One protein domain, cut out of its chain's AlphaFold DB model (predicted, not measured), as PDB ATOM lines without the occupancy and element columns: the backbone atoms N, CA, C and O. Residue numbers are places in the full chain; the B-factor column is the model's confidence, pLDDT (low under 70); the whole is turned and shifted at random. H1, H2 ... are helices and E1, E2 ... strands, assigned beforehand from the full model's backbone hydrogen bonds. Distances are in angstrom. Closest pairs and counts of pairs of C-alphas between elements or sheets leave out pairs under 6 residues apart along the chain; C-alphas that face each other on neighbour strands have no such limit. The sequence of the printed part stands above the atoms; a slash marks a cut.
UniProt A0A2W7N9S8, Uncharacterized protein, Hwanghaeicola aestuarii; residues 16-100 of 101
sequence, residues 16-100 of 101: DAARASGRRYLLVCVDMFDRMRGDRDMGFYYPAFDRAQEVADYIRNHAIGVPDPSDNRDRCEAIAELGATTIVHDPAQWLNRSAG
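AT A GLANCE: This is residues 16 to 100 of the 101 residues of an uncharacterized protein of Hwanghaeicola aestuarii (UniProt A0A2W7N9S8). What is the main picture? A small antiparallel sheet of three strands, in the order E1, E2, E3, is covered on one face by two helices: H3 runs along E1 and E2, and H4 stands up from the sheet beside it. H1 and H2 lie near the two ends of E1, and the long loop after H2 folds back along E1, where residues 44 to 45 and 48 to 49 make short pairings with it. What is it made of, and how large is it? The printed part has 85 residues with four named helices and three named strands, in the order H1, E1, H2, H3, E2, E3, H4, a mixed class. It is compact, with a radius of gyration of the C-alphas of 13.1 A and spans of 37 by 30 by 18 A.

HOW THE PARTS SIT: How do the strands pair? E2, residues 75 to 82, is the inner strand, and E1, residues 25 to 30, is its antiparallel neighbour at 161 degrees, with N 28 and O 78 2.9 A apart, within hydrogen-bond range. E3, residues 86 to 89, forms a hairpin with E2, antiparallel at 148 degrees, with N 81 and O 87 2.8 A apart, also within range. Which helices are on the sheet? H3, residues 52 to 60, lies over E1 and E2 at a height over the sheet of 9.7 A, along the strands at 9 degrees to E1 on the local plane; its closest C-alphas to E1 are those of Val 55 and Tyr 25, 7.5 A apart. H4, residues 91 to 98, on the same face, stands up from the sheet at 52 degrees; its closest C-alphas to E2 are those of Pro 91 and Ala 78, 5.6 A apart. H3 and H4 only just touch, with 3 pairs of C-alphas within 8 A, the closest being those of Ala 56 and Leu 95 at 6.4 A, and they run opposite ways at a steep tilt of 42 degrees. Where are the other two helices? H1, residues 16 to 20, only grazes the sheet with residues 16 to 19, and H2, residues 32 to 37, is not on it; H1 and H2 are apart. In H1, H2, H3 and H4 every O i to N i+4 pair is within hydrogen-bond range.

IN THESE COORDINATES: Where do the strands lie? E2 is 20.5 A long from C-alpha 75 at (0.861, 33.509, -2.883) to C-alpha 82, E1 is 16.5 A and E3 is 9.8 A. Where do the helices lie? H1 begins at C-alpha 16, (17.029, 19.884, -10.543), and H4, 10.3 A long, ends at C-alpha 98, (-3.291, 26.381, -19.881). H3 is 12.4 A long, H2 is 8.8 A and H1 is 6.1 A.

THE WHOLE: How far does it reach, and is it cut? The two C-alphas farthest apart, those of Gly 38 and Gly 100, are 39.1 A apart, and the printed part has no cut. Which links are long? Those from H2 to H3 and from H3 to E2 have 14 residues each. Where is confidence low? The mean pLDDT of the printed part is 84.2, and residues 34 to 42, residue 67 and residues 99 to 100 are under 70.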
ATOM      1  N   ASP A  16      16.311  21.135 -10.300       91.00
ATOM      2  CA  ASP A  16      17.029  19.884 -10.543       91.00
ATOM      3  C   ASP A  16      16.522  18.737  -9.662       91.00
ATOM      4  O   ASP A  16      16.295  17.635 -10.162       91.00
ATOM      5  N   ALA A  17      16.235  18.992  -8.384       91.69
ATOM      6  CA  ALA A  17      15.618  18.009  -7.495       91.69
ATOM      7  C   ALA A  17      14.202  17.609  -7.958       91.69
ATOM      8  O   ALA A  17      13.833  16.429  -7.950       91.69
ATOM      9  N   ALA A  18      13.405  18.578  -8.411       93.62
ATOM     10  CA  ALA A  18      12.082  18.324  -8.967       93.62
ATOM     11  C   ALA A  18      12.164  17.487 -10.257       93.62
ATOM     12  O   ALA A  18      11.444  16.499 -10.395       93.62
ATOM     13  N   ARG A  19      13.112  17.785 -11.155       92.19
ATOM     14  CA  ARG A  19      13.377  16.957 -12.346       92.19
ATOM     15  C   ARG A  19      13.794  15.539 -11.983       92.19
ATOM     16  O   ARG A  19      13.257  14.585 -12.541       92.19
ATOM     17  N   ALA A  20      14.731  15.395 -11.049       93.00
ATOM     18  CA  ALA A  20      15.244  14.097 -10.616       93.00
ATOM     19  C   ALA A  20      14.148  13.207 -10.003       93.00
ATOM     20  O   ALA A  20      14.232  11.985 -10.083       93.00
ATOM     21  N   SER A  21      13.098  13.814  -9.441       92.44
ATOM     22  CA  SER A  21      11.915  13.114  -8.926       92.44
ATOM     23  C   SER A  21      10.793  12.923  -9.958       92.44
ATOM     24  O   SER A  21       9.707  12.468  -9.605       92.44
ATOM     25  N   GLY A  22      11.036  13.242 -11.235       93.12
ATOM     26  CA  GLY A  22      10.078  13.050 -12.329       93.12
ATOM     27  C   GLY A  22       8.997  14.129 -12.427       93.12
ATOM     28  O   GLY A  22       8.009  13.944 -13.139       93.12
ATOM     29  N   ARG A  23       9.155  15.256 -11.724       96.06
ATOM     30  CA  ARG A  23       8.215  16.379 -11.785       96.06
ATOM     31  C   ARG A  23       8.477  17.231 -13.019       96.06
ATOM     32  O   ARG A  23       9.608  17.374 -13.481       96.06
ATOM     33  N   ARG A  24       7.399  17.804 -13.546       95.44
ATOM     34  CA  ARG A  24       7.397  18.639 -14.754       95.44
ATOM     35  C   ARG A  24       7.164  20.111 -14.449       95.44
ATOM     36  O   ARG A  24       7.461  20.948 -15.293       95.44
ATOM     37  N   TYR A  25       6.662  20.415 -13.259       95.69
ATOM     38  CA  TYR A  25       6.353  21.762 -12.817       95.69
ATOM     39  C   TYR A  25       6.881  21.965 -11.401       95.69
ATOM     40  O   TYR A  25       6.734  21.082 -10.556       95.69
ATOM     41  N   LEU A  26       7.469  23.127 -11.146       95.44
ATOM     42  CA  LEU A  26       7.856  23.590  -9.817       95.44
ATOM     43  C   LEU A  26       7.274  24.981  -9.616       95.44
ATOM     44  O   LEU A  26       7.509  25.867 -10.432       95.44
ATOM     45  N   LEU A  27       6.522  25.189  -8.549       93.81
ATOM     46  CA  LEU A  27       6.005  26.506  -8.214       93.81
ATOM     47  C   LEU A  27       6.929  27.156  -7.192       93.81
ATOM     48  O   LEU A  27       7.608  26.481  -6.422       93.81
ATOM     49  N   VAL A  28       6.932  28.480  -7.189       91.38
ATOM     50  CA  VAL A  28       7.561  29.291  -6.150       91.38
ATOM     51  C   VAL A  28       6.433  30.008  -5.443       91.38
ATOM     52  O   VAL A  28       5.795  30.871  -6.048       91.38
ATOM     53  N   CYS A  29       6.157  29.618  -4.206       90.06
ATOM     54  CA  CYS A  29       5.079  30.191  -3.419       90.06
ATOM     55  C   CYS A  29       5.604  30.708  -2.080       90.06
ATOM     56  O   CYS A  29       6.705  30.363  -1.653       90.06
ATOM     57  N   VAL A  30       4.830  31.593  -1.470       86.50
ATOM     58  CA  VAL A  30       5.138  32.304  -0.237       86.50
ATOM     59  C   VAL A  30       3.968  32.111   0.706       86.50
ATOM     60  O   VAL A  30       2.842  32.494   0.374       86.50
ATOM     61  N   ASP A  31       4.252  31.559   1.878       83.75
ATOM     62  CA  ASP A  31       3.352  31.597   3.018       83.75
ATOM     63  C   ASP A  31       3.315  33.041   3.534       83.75
ATOM     64  O   ASP A  31       4.303  33.604   4.028       83.75
ATOM     65  N   MET A  32       2.165  33.685   3.340       75.88
ATOM     66  CA  MET A  32       1.986  35.090   3.700       75.88
ATOM     67  C   MET A  32       1.942  35.283   5.219       75.88
ATOM     68  O   MET A  32       2.308  36.355   5.711       75.88
ATOM     69  N   PHE A  33       1.540  34.261   5.972       71.19
ATOM     70  CA  PHE A  33       1.468  34.303   7.424       71.19
ATOM     71  C   PHE A  33       2.862  34.222   8.056       71.19
ATOM     72  O   PHE A  33       3.193  35.045   8.919       71.19
ATOM     73  N   ASP A  34       3.710  33.318   7.568       68.00
ATOM     74  CA  ASP A  34       5.098  33.191   8.028       68.00
ATOM     75  C   ASP A  34       5.942  34.405   7.627       68.00
ATOM     76  O   ASP A  34       6.728  34.934   8.426       68.00
ATOM     77  N   ARG A  35       5.691  34.963   6.435       64.38
ATOM     78  CA  ARG A  35       6.316  36.218   6.004       64.38
ATOM     79  C   ARG A  35       5.961  37.396   6.909       64.38
ATOM     80  O   ARG A  35       6.834  38.206   7.220       64.38
ATOM     81  N   MET A  36       4.706  37.505   7.353       65.25
ATOM     82  CA  MET A  36       4.282  38.550   8.294       65.25
ATOM     83  C   MET A  36       4.875  38.366   9.698       65.25
ATOM     84  O   MET A  36       5.053  39.348  10.418       65.25
ATOM     85  N   ARG A  37       5.203  37.128  10.090       66.75
ATOM     86  CA  ARG A  37       5.817  36.807  11.388       66.75
ATOM     87  C   ARG A  37       7.343  36.931  11.416       66.75
ATOM     88  O   ARG A  37       7.912  36.928  12.506       66.75
ATOM     89  N   GLY A  38       7.983  37.126  10.263       56.41
ATOM     90  CA  GLY A  38       9.414  37.419  10.161       56.41
ATOM     91  C   GLY A  38      10.315  36.183  10.194       56.41
ATOM     92  O   GLY A  38      11.389  36.242  10.796       56.41
ATOM     93  N   ASP A  39       9.892  35.075   9.576       60.72
ATOM     94  CA  ASP A  39      10.713  33.862   9.499       60.72
ATOM     95  C   ASP A  39      11.966  34.039   8.608       60.72
ATOM     96  O   ASP A  39      12.016  34.857   7.682       60.72
ATOM     97  N   ARG A  40      13.016  33.270   8.916       56.41
ATOM     98  CA  ARG A  40      14.364  33.325   8.325       56.41
ATOM     99  C   ARG A  40      14.407  32.969   6.840       56.41
ATOM    100  O   ARG A  40      15.367  33.345   6.171       56.41
ATOM    101  N   ASP A  41      13.413  32.249   6.341       59.44
ATOM    102  CA  ASP A  41      13.272  31.836   4.943       59.44
ATOM    103  C   ASP A  41      12.286  32.716   4.153       59.44
ATOM    104  O   ASP A  41      12.022  32.453   2.979       59.44
ATOM    105  N   MET A  42      11.769  33.781   4.779       64.50
ATOM    106  CA  MET A  42      10.766  34.688   4.213       64.50
ATOM    107  C   MET A  42       9.470  33.982   3.758       64.50
ATOM    108  O   MET A  42       8.724  34.569   2.967       64.50
ATOM    109  N   GLY A  43       9.204  32.760   4.247       76.19
ATOM    110  CA  GLY A  43       8.002  31.972   3.959       76.19
ATOM    111  C   GLY A  43       7.997  31.255   2.604       76.19
ATOM    112  O   GLY A  43       6.936  30.829   2.156       76.19
ATOM    113  N   PHE A  44       9.126  31.142   1.893       84.56
ATOM    114  CA  PHE A  44       9.135  30.502   0.568       84.56
ATOM    115  C   PHE A  44       9.044  28.972   0.632       84.56
ATOM    116  O   PHE A  44       9.860  28.308   1.270       84.56
ATOM    117  N   TYR A  45       8.147  28.397  -0.165       88.00
ATOM    118  CA  TYR A  45       8.031  26.956  -0.364       88.00
ATOM    119  C   TYR A  45       7.807  26.602  -1.845       88.00
ATOM    120  O   TYR A  45       7.394  27.428  -2.660       88.00
ATOM    121  N   TYR A  46       8.139  25.357  -2.209       91.75
ATOM    122  CA  TYR A  46       8.328  24.955  -3.609       91.75
ATOM    123  C   TYR A  46       7.567  23.667  -3.964       91.75
ATOM    124  O   TYR A  46       8.177  22.594  -4.040       91.75
ATOM    125  N   PRO A  47       6.237  23.720  -4.146       93.88
ATOM    126  CA  PRO A  47       5.470  22.535  -4.494       93.88
ATOM    127  C   PRO A  47       5.750  22.133  -5.949       93.88
ATOM    128  O   PRO A  47       5.890  22.981  -6.833       93.88
ATOM    129  N   ALA A  48       5.853  20.826  -6.195       95.81
ATOM    130  CA  ALA A  48       6.233  20.273  -7.491       95.81
ATOM    131  C   ALA A  48       5.224  19.226  -7.972       95.81
ATOM    132  O   ALA A  48       4.793  18.368  -7.202       95.81
ATOM    133  N   PHE A  49       4.897  19.271  -9.262       95.69
ATOM    134  CA  PHE A  49       3.819  18.489  -9.872       95.69
ATOM    135  C   PHE A  49       4.273  17.858 -11.188       95.69
ATOM    136  O   PHE A  49       5.158  18.376 -11.874       95.69
ATOM    137  N   ASP A  50       3.683  16.726 -11.561       94.56
ATOM    138  CA  ASP A  50       3.912  16.083 -12.860       94.56
ATOM    139  C   ASP A  50       2.885  16.513 -13.913       94.56
ATOM    140  O   ASP A  50       3.202  16.484 -15.106       94.56
ATOM    141  N   ARG A  51       1.691  16.969 -13.506       92.94
ATOM    142  CA  ARG A  51       0.602  17.309 -14.435       92.94
ATOM    143  C   ARG A  51       0.190  18.769 -14.332       92.94
ATOM    144  O   ARG A  51       0.063  19.324 -13.247       92.94
ATOM    145  N   ALA A  52      -0.113  19.366 -15.484       91.69
ATOM    146  CA  ALA A  52      -0.598  20.745 -15.563       91.69
ATOM    147  C   ALA A  52      -1.927  20.936 -14.810       91.69
ATOM    148  O   ALA A  52      -2.127  21.959 -14.164       91.69
ATOM    149  N   GLN A  53      -2.812  19.936 -14.833       91.56
ATOM    150  CA  GLN A  53      -4.082  19.999 -14.108       91.56
ATOM    151  C   GLN A  53      -3.873  20.172 -12.595       91.56
ATOM    152  O   GLN A  53      -4.540  20.998 -11.981       91.56
ATOM    153  N   GLU A  54      -2.908  19.460 -12.007       93.38
ATOM    154  CA  GLU A  54      -2.594  19.578 -10.577       93.38
ATOM    155  C   GLU A  54      -2.064  20.970 -10.239       93.38
ATOM    156  O   GLU A  54      -2.452  21.547  -9.228       93.38
ATOM    157  N   VAL A  55      -1.239  21.545 -11.120       93.56
ATOM    158  CA  VAL A  55      -0.780  22.933 -10.988       93.56
ATOM    159  C   VAL A  55      -1.965  23.896 -11.009       93.56
ATOM    160  O   VAL A  55      -2.053  24.762 -10.144       93.56
ATOM    161  N   ALA A  56      -2.888  23.742 -11.965       91.38
ATOM    162  CA  ALA A  56      -4.058  24.606 -12.099       91.38
ATOM    163  C   ALA A  56      -4.976  24.531 -10.869       91.38
ATOM    164  O   ALA A  56      -5.409  25.564 -10.354       91.38
ATOM    165  N   ASP A  57      -5.251  23.326 -10.373       91.38
ATOM    166  CA  ASP A  57      -6.070  23.123  -9.176       91.38
ATOM    167  C   ASP A  57      -5.379  23.659  -7.919       91.38
ATOM    168  O   ASP A  57      -6.032  24.243  -7.052       91.38
ATOM    169  N   TYR A  58      -4.052  23.547  -7.851       91.69
ATOM    170  CA  TYR A  58      -3.264  24.119  -6.769       91.69
ATOM    171  C   TYR A  58      -3.362  25.650  -6.750       91.69
ATOM    172  O   TYR A  58      -3.808  26.230  -5.758       91.69
ATOM    173  N   ILE A  59      -3.022  26.321  -7.855       89.31
ATOM    174  CA  ILE A  59      -2.958  27.791  -7.899       89.31
ATOM    175  C   ILE A  59      -4.326  28.471  -7.800       89.31
ATOM    176  O   ILE A  59      -4.390  29.608  -7.348       89.31
ATOM    177  N   ARG A  60      -5.430  27.794  -8.147       85.69
ATOM    178  CA  ARG A  60      -6.795  28.320  -7.929       85.69
ATOM    179  C   ARG A  60      -7.102  28.591  -6.454       85.69
ATOM    180  O   ARG A  60      -7.901  29.474  -6.153       85.69
ATOM    181  N   ASN A  61      -6.458  27.860  -5.547       85.31
ATOM    182  CA  ASN A  61      -6.611  28.040  -4.104       85.31
ATOM    183  C   ASN A  61      -5.637  29.075  -3.513       85.31
ATOM    184  O   ASN A  61      -5.726  29.372  -2.326       85.31
ATOM    185  N   HIS A  62      -4.749  29.646  -4.328       87.50
ATOM    186  CA  HIS A  62      -3.710  30.582  -3.905       87.50
ATOM    187  C   HIS A  62      -3.979  31.988  -4.448       87.50
ATOM    188  O   HIS A  62      -4.687  32.177  -5.443       87.50
ATOM    189  N   ALA A  63      -3.402  32.992  -3.796       82.50
ATOM    190  CA  ALA A  63      -3.323  34.329  -4.352       82.50
ATOM    191  C   ALA A  63      -2.353  34.326  -5.549       82.50
ATOM    192  O   ALA A  63      -1.240  33.798  -5.478       82.50
ATOM    193  N   ILE A  64      -2.769  34.935  -6.659       81.88
ATOM    194  CA  ILE A  64      -1.951  35.128  -7.863       81.88
ATOM    195  C   ILE A  64      -2.139  36.552  -8.389       81.88
ATOM    196  O   ILE A  64      -3.175  37.175  -8.166       81.88
ATOM    197  N   GLY A  65      -1.151  37.073  -9.118       72.12
ATOM    198  CA  GLY A  65      -1.239  38.407  -9.718       72.12
ATOM    199  C   GLY A  65      -0.941  39.543  -8.732       72.12
ATOM    200  O   GLY A  65       0.048  39.484  -7.997       72.12
ATOM    201  N   VAL A  66      -1.739  40.617  -8.776       71.25
ATOM    202  CA  VAL A  66      -1.505  41.846  -7.993       71.25
ATOM    203  C   VAL A  66      -1.765  41.575  -6.505       71.25
ATOM    204  O   VAL A  66      -2.813  41.020  -6.187       71.25
ATOM    205  N   PRO A  67      -0.850  41.959  -5.593       67.06
ATOM    206  CA  PRO A  67      -1.068  41.771  -4.165       67.06
ATOM    207  C   PRO A  67      -2.289  42.566  -3.687       67.06
ATOM    208  O   PRO A  67      -2.312  43.793  -3.803       67.06
ATOM    209  N   ASP A  68      -3.273  41.868  -3.125       74.81
ATOM    210  CA  ASP A  68      -4.367  42.461  -2.362       74.81
ATOM    211  C   ASP A  68      -4.013  42.361  -0.868       74.81
ATOM    212  O   ASP A  68      -3.837  41.253  -0.365       74.81
ATOM    213  N   PRO A  69      -3.883  43.485  -0.137       71.44
ATOM    214  CA  PRO A  69      -3.531  43.467   1.282       71.44
ATOM    215  C   PRO A  69      -4.603  42.829   2.183       71.44
ATOM    216  O   PRO A  69      -4.335  42.604   3.360       71.44
ATOM    217  N   SER A  70      -5.808  42.569   1.666       77.50
ATOM    218  CA  SER A  70      -6.873  41.850   2.372       77.50
ATOM    219  C   SER A  70      -6.887  40.342   2.092       77.50
ATOM    220  O   SER A  70      -7.599  39.602   2.778       77.50
ATOM    221  N   ASP A  71      -6.095  39.872   1.121       78.31
ATOM    222  CA  ASP A  71      -5.976  38.458   0.784       78.31
ATOM    223  C   ASP A  71      -4.882  37.801   1.632       78.31
ATOM    224  O   ASP A  71      -3.686  38.021   1.440       78.31
ATOM    225  N   ASN A  72      -5.313  36.983   2.589       76.31
ATOM    226  CA  ASN A  72      -4.426  36.262   3.500       76.31
ATOM    227  C   ASN A  72      -4.025  34.876   2.972       76.31
ATOM    228  O   ASN A  72      -3.459  34.088   3.728       76.31
ATOM    229  N   ARG A  73      -4.374  34.531   1.727       85.06
ATOM    230  CA  ARG A  73      -3.964  33.262   1.123       85.06
ATOM    231  C   ARG A  73      -2.482  33.288   0.779       85.06
ATOM    232  O   ARG A  73      -1.925  34.330   0.429       85.06
ATOM    233  N   ASP A  74      -1.879  32.108   0.786       86.88
ATOM    234  CA  ASP A  74      -0.533  31.916   0.266       86.88
ATOM    235  C   ASP A  74      -0.462  32.347  -1.192       86.88
ATOM    236  O   ASP A  74      -1.414  32.185  -1.969       86.88
ATOM    237  N   ARG A  75       0.682  32.905  -1.570       87.12
ATOM    238  CA  ARG A  75       0.861  33.509  -2.883       87.12
ATOM    239  C   ARG A  75       1.863  32.726  -3.692       87.12
ATOM    240  O   ARG A  75       2.996  32.560  -3.262       87.12
ATOM    241  N   CYS A  76       1.495  32.339  -4.904       90.44
ATOM    242  CA  CYS A  76       2.470  31.820  -5.852       90.44
ATOM    243  C   CYS A  76       2.989  32.955  -6.738       90.44
ATOM    244  O   CYS A  76       2.216  33.732  -7.298       90.44
ATOM    245  N   GLU A  77       4.310  33.069  -6.834       88.44
ATOM    246  CA  GLU A  77       5.008  34.127  -7.567       88.44
ATOM    247  C   GLU A  77       5.505  33.652  -8.934       88.44
ATOM    248  O   GLU A  77       5.642  34.459  -9.851       88.44
ATOM    249  N   ALA A  78       5.763  32.350  -9.092       91.44
ATOM    250  CA  ALA A  78       6.246  31.794 -10.348       91.44
ATOM    251  C   ALA A  78       5.853  30.325 -10.540       91.44
ATOM    252  O   ALA A  78       5.710  29.572  -9.576       91.44
ATOM    253  N   ILE A  79       5.747  29.916 -11.806       93.25
ATOM    254  CA  ILE A  79       5.624  28.518 -12.230       93.25
ATOM    255  C   ILE A  79       6.787  28.209 -13.166       93.25
ATOM    256  O   ILE A  79       6.940  28.844 -14.207       93.25
ATOM    257  N   ALA A  80       7.613  27.241 -12.801       94.19
ATOM    258  CA  ALA A  80       8.721  26.757 -13.601       94.19
ATOM    259  C   ALA A  80       8.324  25.464 -14.314       94.19
ATOM    260  O   ALA A  80       8.057  24.448 -13.675       94.19
ATOM    261  N   GLU A  81       8.319  25.491 -15.641       94.12
ATOM    262  CA  GLU A  81       8.189  24.308 -16.482       94.12
ATOM    263  C   GLU A  81       9.552  23.650 -16.674       94.12
ATOM    264  O   GLU A  81      10.500  24.245 -17.198       94.12
ATOM    265  N   LEU A  82       9.646  22.399 -16.238       92.88
ATOM    266  CA  LEU A  82      10.868  21.616 -16.189       92.88
ATOM    267  C   LEU A  82      10.976  20.751 -17.452       92.88
ATOM    268  O   LEU A  82      10.668  19.561 -17.451       92.88
ATOM    269  N   GLY A  83      11.397  21.376 -18.551       86.94
ATOM    270  CA  GLY A  83      11.797  20.685 -19.780       86.94
ATOM    271  C   GLY A  83      13.317  20.527 -19.889       86.94
ATOM    272  O   GLY A  83      14.043  20.657 -18.900       86.94
ATOM    273  N   ALA A  84      13.808  20.332 -21.120       82.69
ATOM    274  CA  ALA A  84      15.243  20.404 -21.438       82.69
ATOM    275  C   ALA A  84      15.853  21.770 -21.060       82.69
ATOM    276  O   ALA A  84      17.035  21.881 -20.754       82.69
ATOM    277  N   THR A  85      15.013  22.803 -21.048       84.88
ATOM    278  CA  THR A  85      15.289  24.120 -20.478       84.88
ATOM    279  C   THR A  85      14.195  24.468 -19.475       84.88
ATOM    280  O   THR A  85      13.025  24.188 -19.742       84.88
ATOM    281  N   THR A  86      14.549  25.115 -18.359       89.94
ATOM    282  CA  THR A  86      13.553  25.719 -17.460       89.94
ATOM    283  C   THR A  86      12.911  26.919 -18.142       89.94
ATOM    284  O   THR A  86      13.624  27.829 -18.573       89.94
ATOM    285  N   ILE A  87      11.583  26.960 -18.194       90.69
ATOM    286  CA  ILE A  87      10.838  28.161 -18.584       90.69
ATOM    287  C   ILE A  87      10.051  28.633 -17.368       90.69
ATOM    288  O   ILE A  87       9.338  27.849 -16.754       90.69
ATOM    289  N   VAL A  88      10.218  29.899 -16.990       91.69
ATOM    290  CA  VAL A  88       9.544  30.483 -15.825       91.69
ATOM    291  C   VAL A  88       8.410  31.377 -16.300       91.69
ATOM    292  O   VAL A  88       8.603  32.230 -17.169       91.69
ATOM    293  N   HIS A  89       7.238  31.178 -15.715       90.81
ATOM    294  CA  HIS A  89       6.005  31.865 -16.048       90.81
ATOM    295  C   HIS A  89       5.459  32.632 -14.848       90.81
ATOM    296  O   HIS A  89       5.562  32.179 -13.706       90.81
ATOM    297  N   ASP A  90       4.809  33.756 -15.138       90.75
ATOM    298  CA  ASP A  90       3.853  34.359 -14.213       90.75
ATOM    299  C   ASP A  90       2.648  33.403 -14.036       90.75
ATOM    300  O   ASP A  90       2.120  32.917 -15.045       90.75
ATOM    301  N   PRO A  91       2.196  33.118 -12.800       90.75
ATOM    302  CA  PRO A  91       1.121  32.157 -12.559       90.75
ATOM    303  C   PRO A  91      -0.210  32.511 -13.227       90.75
ATOM    304  O   PRO A  91      -0.900  31.616 -13.718       90.75
ATOM    305  N   ALA A  92      -0.569  33.798 -13.300       88.50
ATOM    306  CA  ALA A  92      -1.817  34.224 -13.928       88.50
ATOM    307  C   ALA A  92      -1.753  34.063 -15.454       88.50
ATOM    308  O   ALA A  92      -2.686  33.541 -16.067       88.50
ATOM    309  N   GLN A  93      -0.630  34.437 -16.074       88.31
ATOM    310  CA  GLN A  93      -0.403  34.210 -17.504       88.31
ATOM    311  C   GLN A  93      -0.383  32.719 -17.850       88.31
ATOM    312  O   GLN A  93      -0.968  32.308 -18.854       88.31
ATOM    313  N   TRP A  94       0.263  31.904 -17.014       90.81
ATOM    314  CA  TRP A  94       0.327  30.460 -17.207       90.81
ATOM    315  C   TRP A  94      -1.058  29.812 -17.143       90.81
ATOM    316  O   TRP A  94      -1.395  29.019 -18.024       90.81
ATOM    317  N   LEU A  95      -1.874  30.175 -16.148       87.50
ATOM    318  CA  LEU A  95      -3.227  29.642 -15.985       87.50
ATOM    319  C   LEU A  95      -4.122  30.011 -17.174       87.50
ATOM    320  O   LEU A  95      -4.822  29.151 -17.700       87.50
ATOM    321  N   ASN A  96      -4.049  31.261 -17.641       85.25
ATOM    322  CA  ASN A  96      -4.823  31.725 -18.794       85.25
ATOM    323  C   ASN A  96      -4.464  30.976 -20.083       85.25
ATOM    324  O   ASN A  96      -5.346  30.677 -20.882       85.25
ATOM    325  N   ARG A  97      -3.181  30.653 -20.286       83.62
ATOM    326  CA  ARG A  97      -2.735  29.849 -21.433       83.62
ATOM    327  C   ARG A  97      -3.183  28.392 -21.308       83.62
ATOM    328  O   ARG A  97      -3.646  27.816 -22.281       83.62
ATOM    329  N   SER A  98      -3.044  27.811 -20.119       76.31
ATOM    330  CA  SER A  98      -3.291  26.381 -19.881       76.31
ATOM    331  C   SER A  98      -4.779  26.020 -19.833       76.31
ATOM    332  O   SER A  98      -5.120  24.851 -19.906       76.31
ATOM    333  N   ALA A  99      -5.668  27.008 -19.704       61.84
ATOM    334  CA  ALA A  99      -7.115  26.815 -19.783       61.84
ATOM    335  C   ALA A  99      -7.656  26.742 -21.228       61.84
ATOM    336  O   ALA A  99      -8.845  26.488 -21.409       61.84
ATOM    337  N   GLY A 100      -6.819  27.026 -22.235       52.84
ATOM    338  CA  GLY A 100      -7.193  27.019 -23.653       52.84
ATOM    339  C   GLY A 100      -6.667  25.826 -24.457       52.84
ATOM    340  O   GLY A 100      -6.901  25.797 -25.665       52.84
TER     341      GLY A 100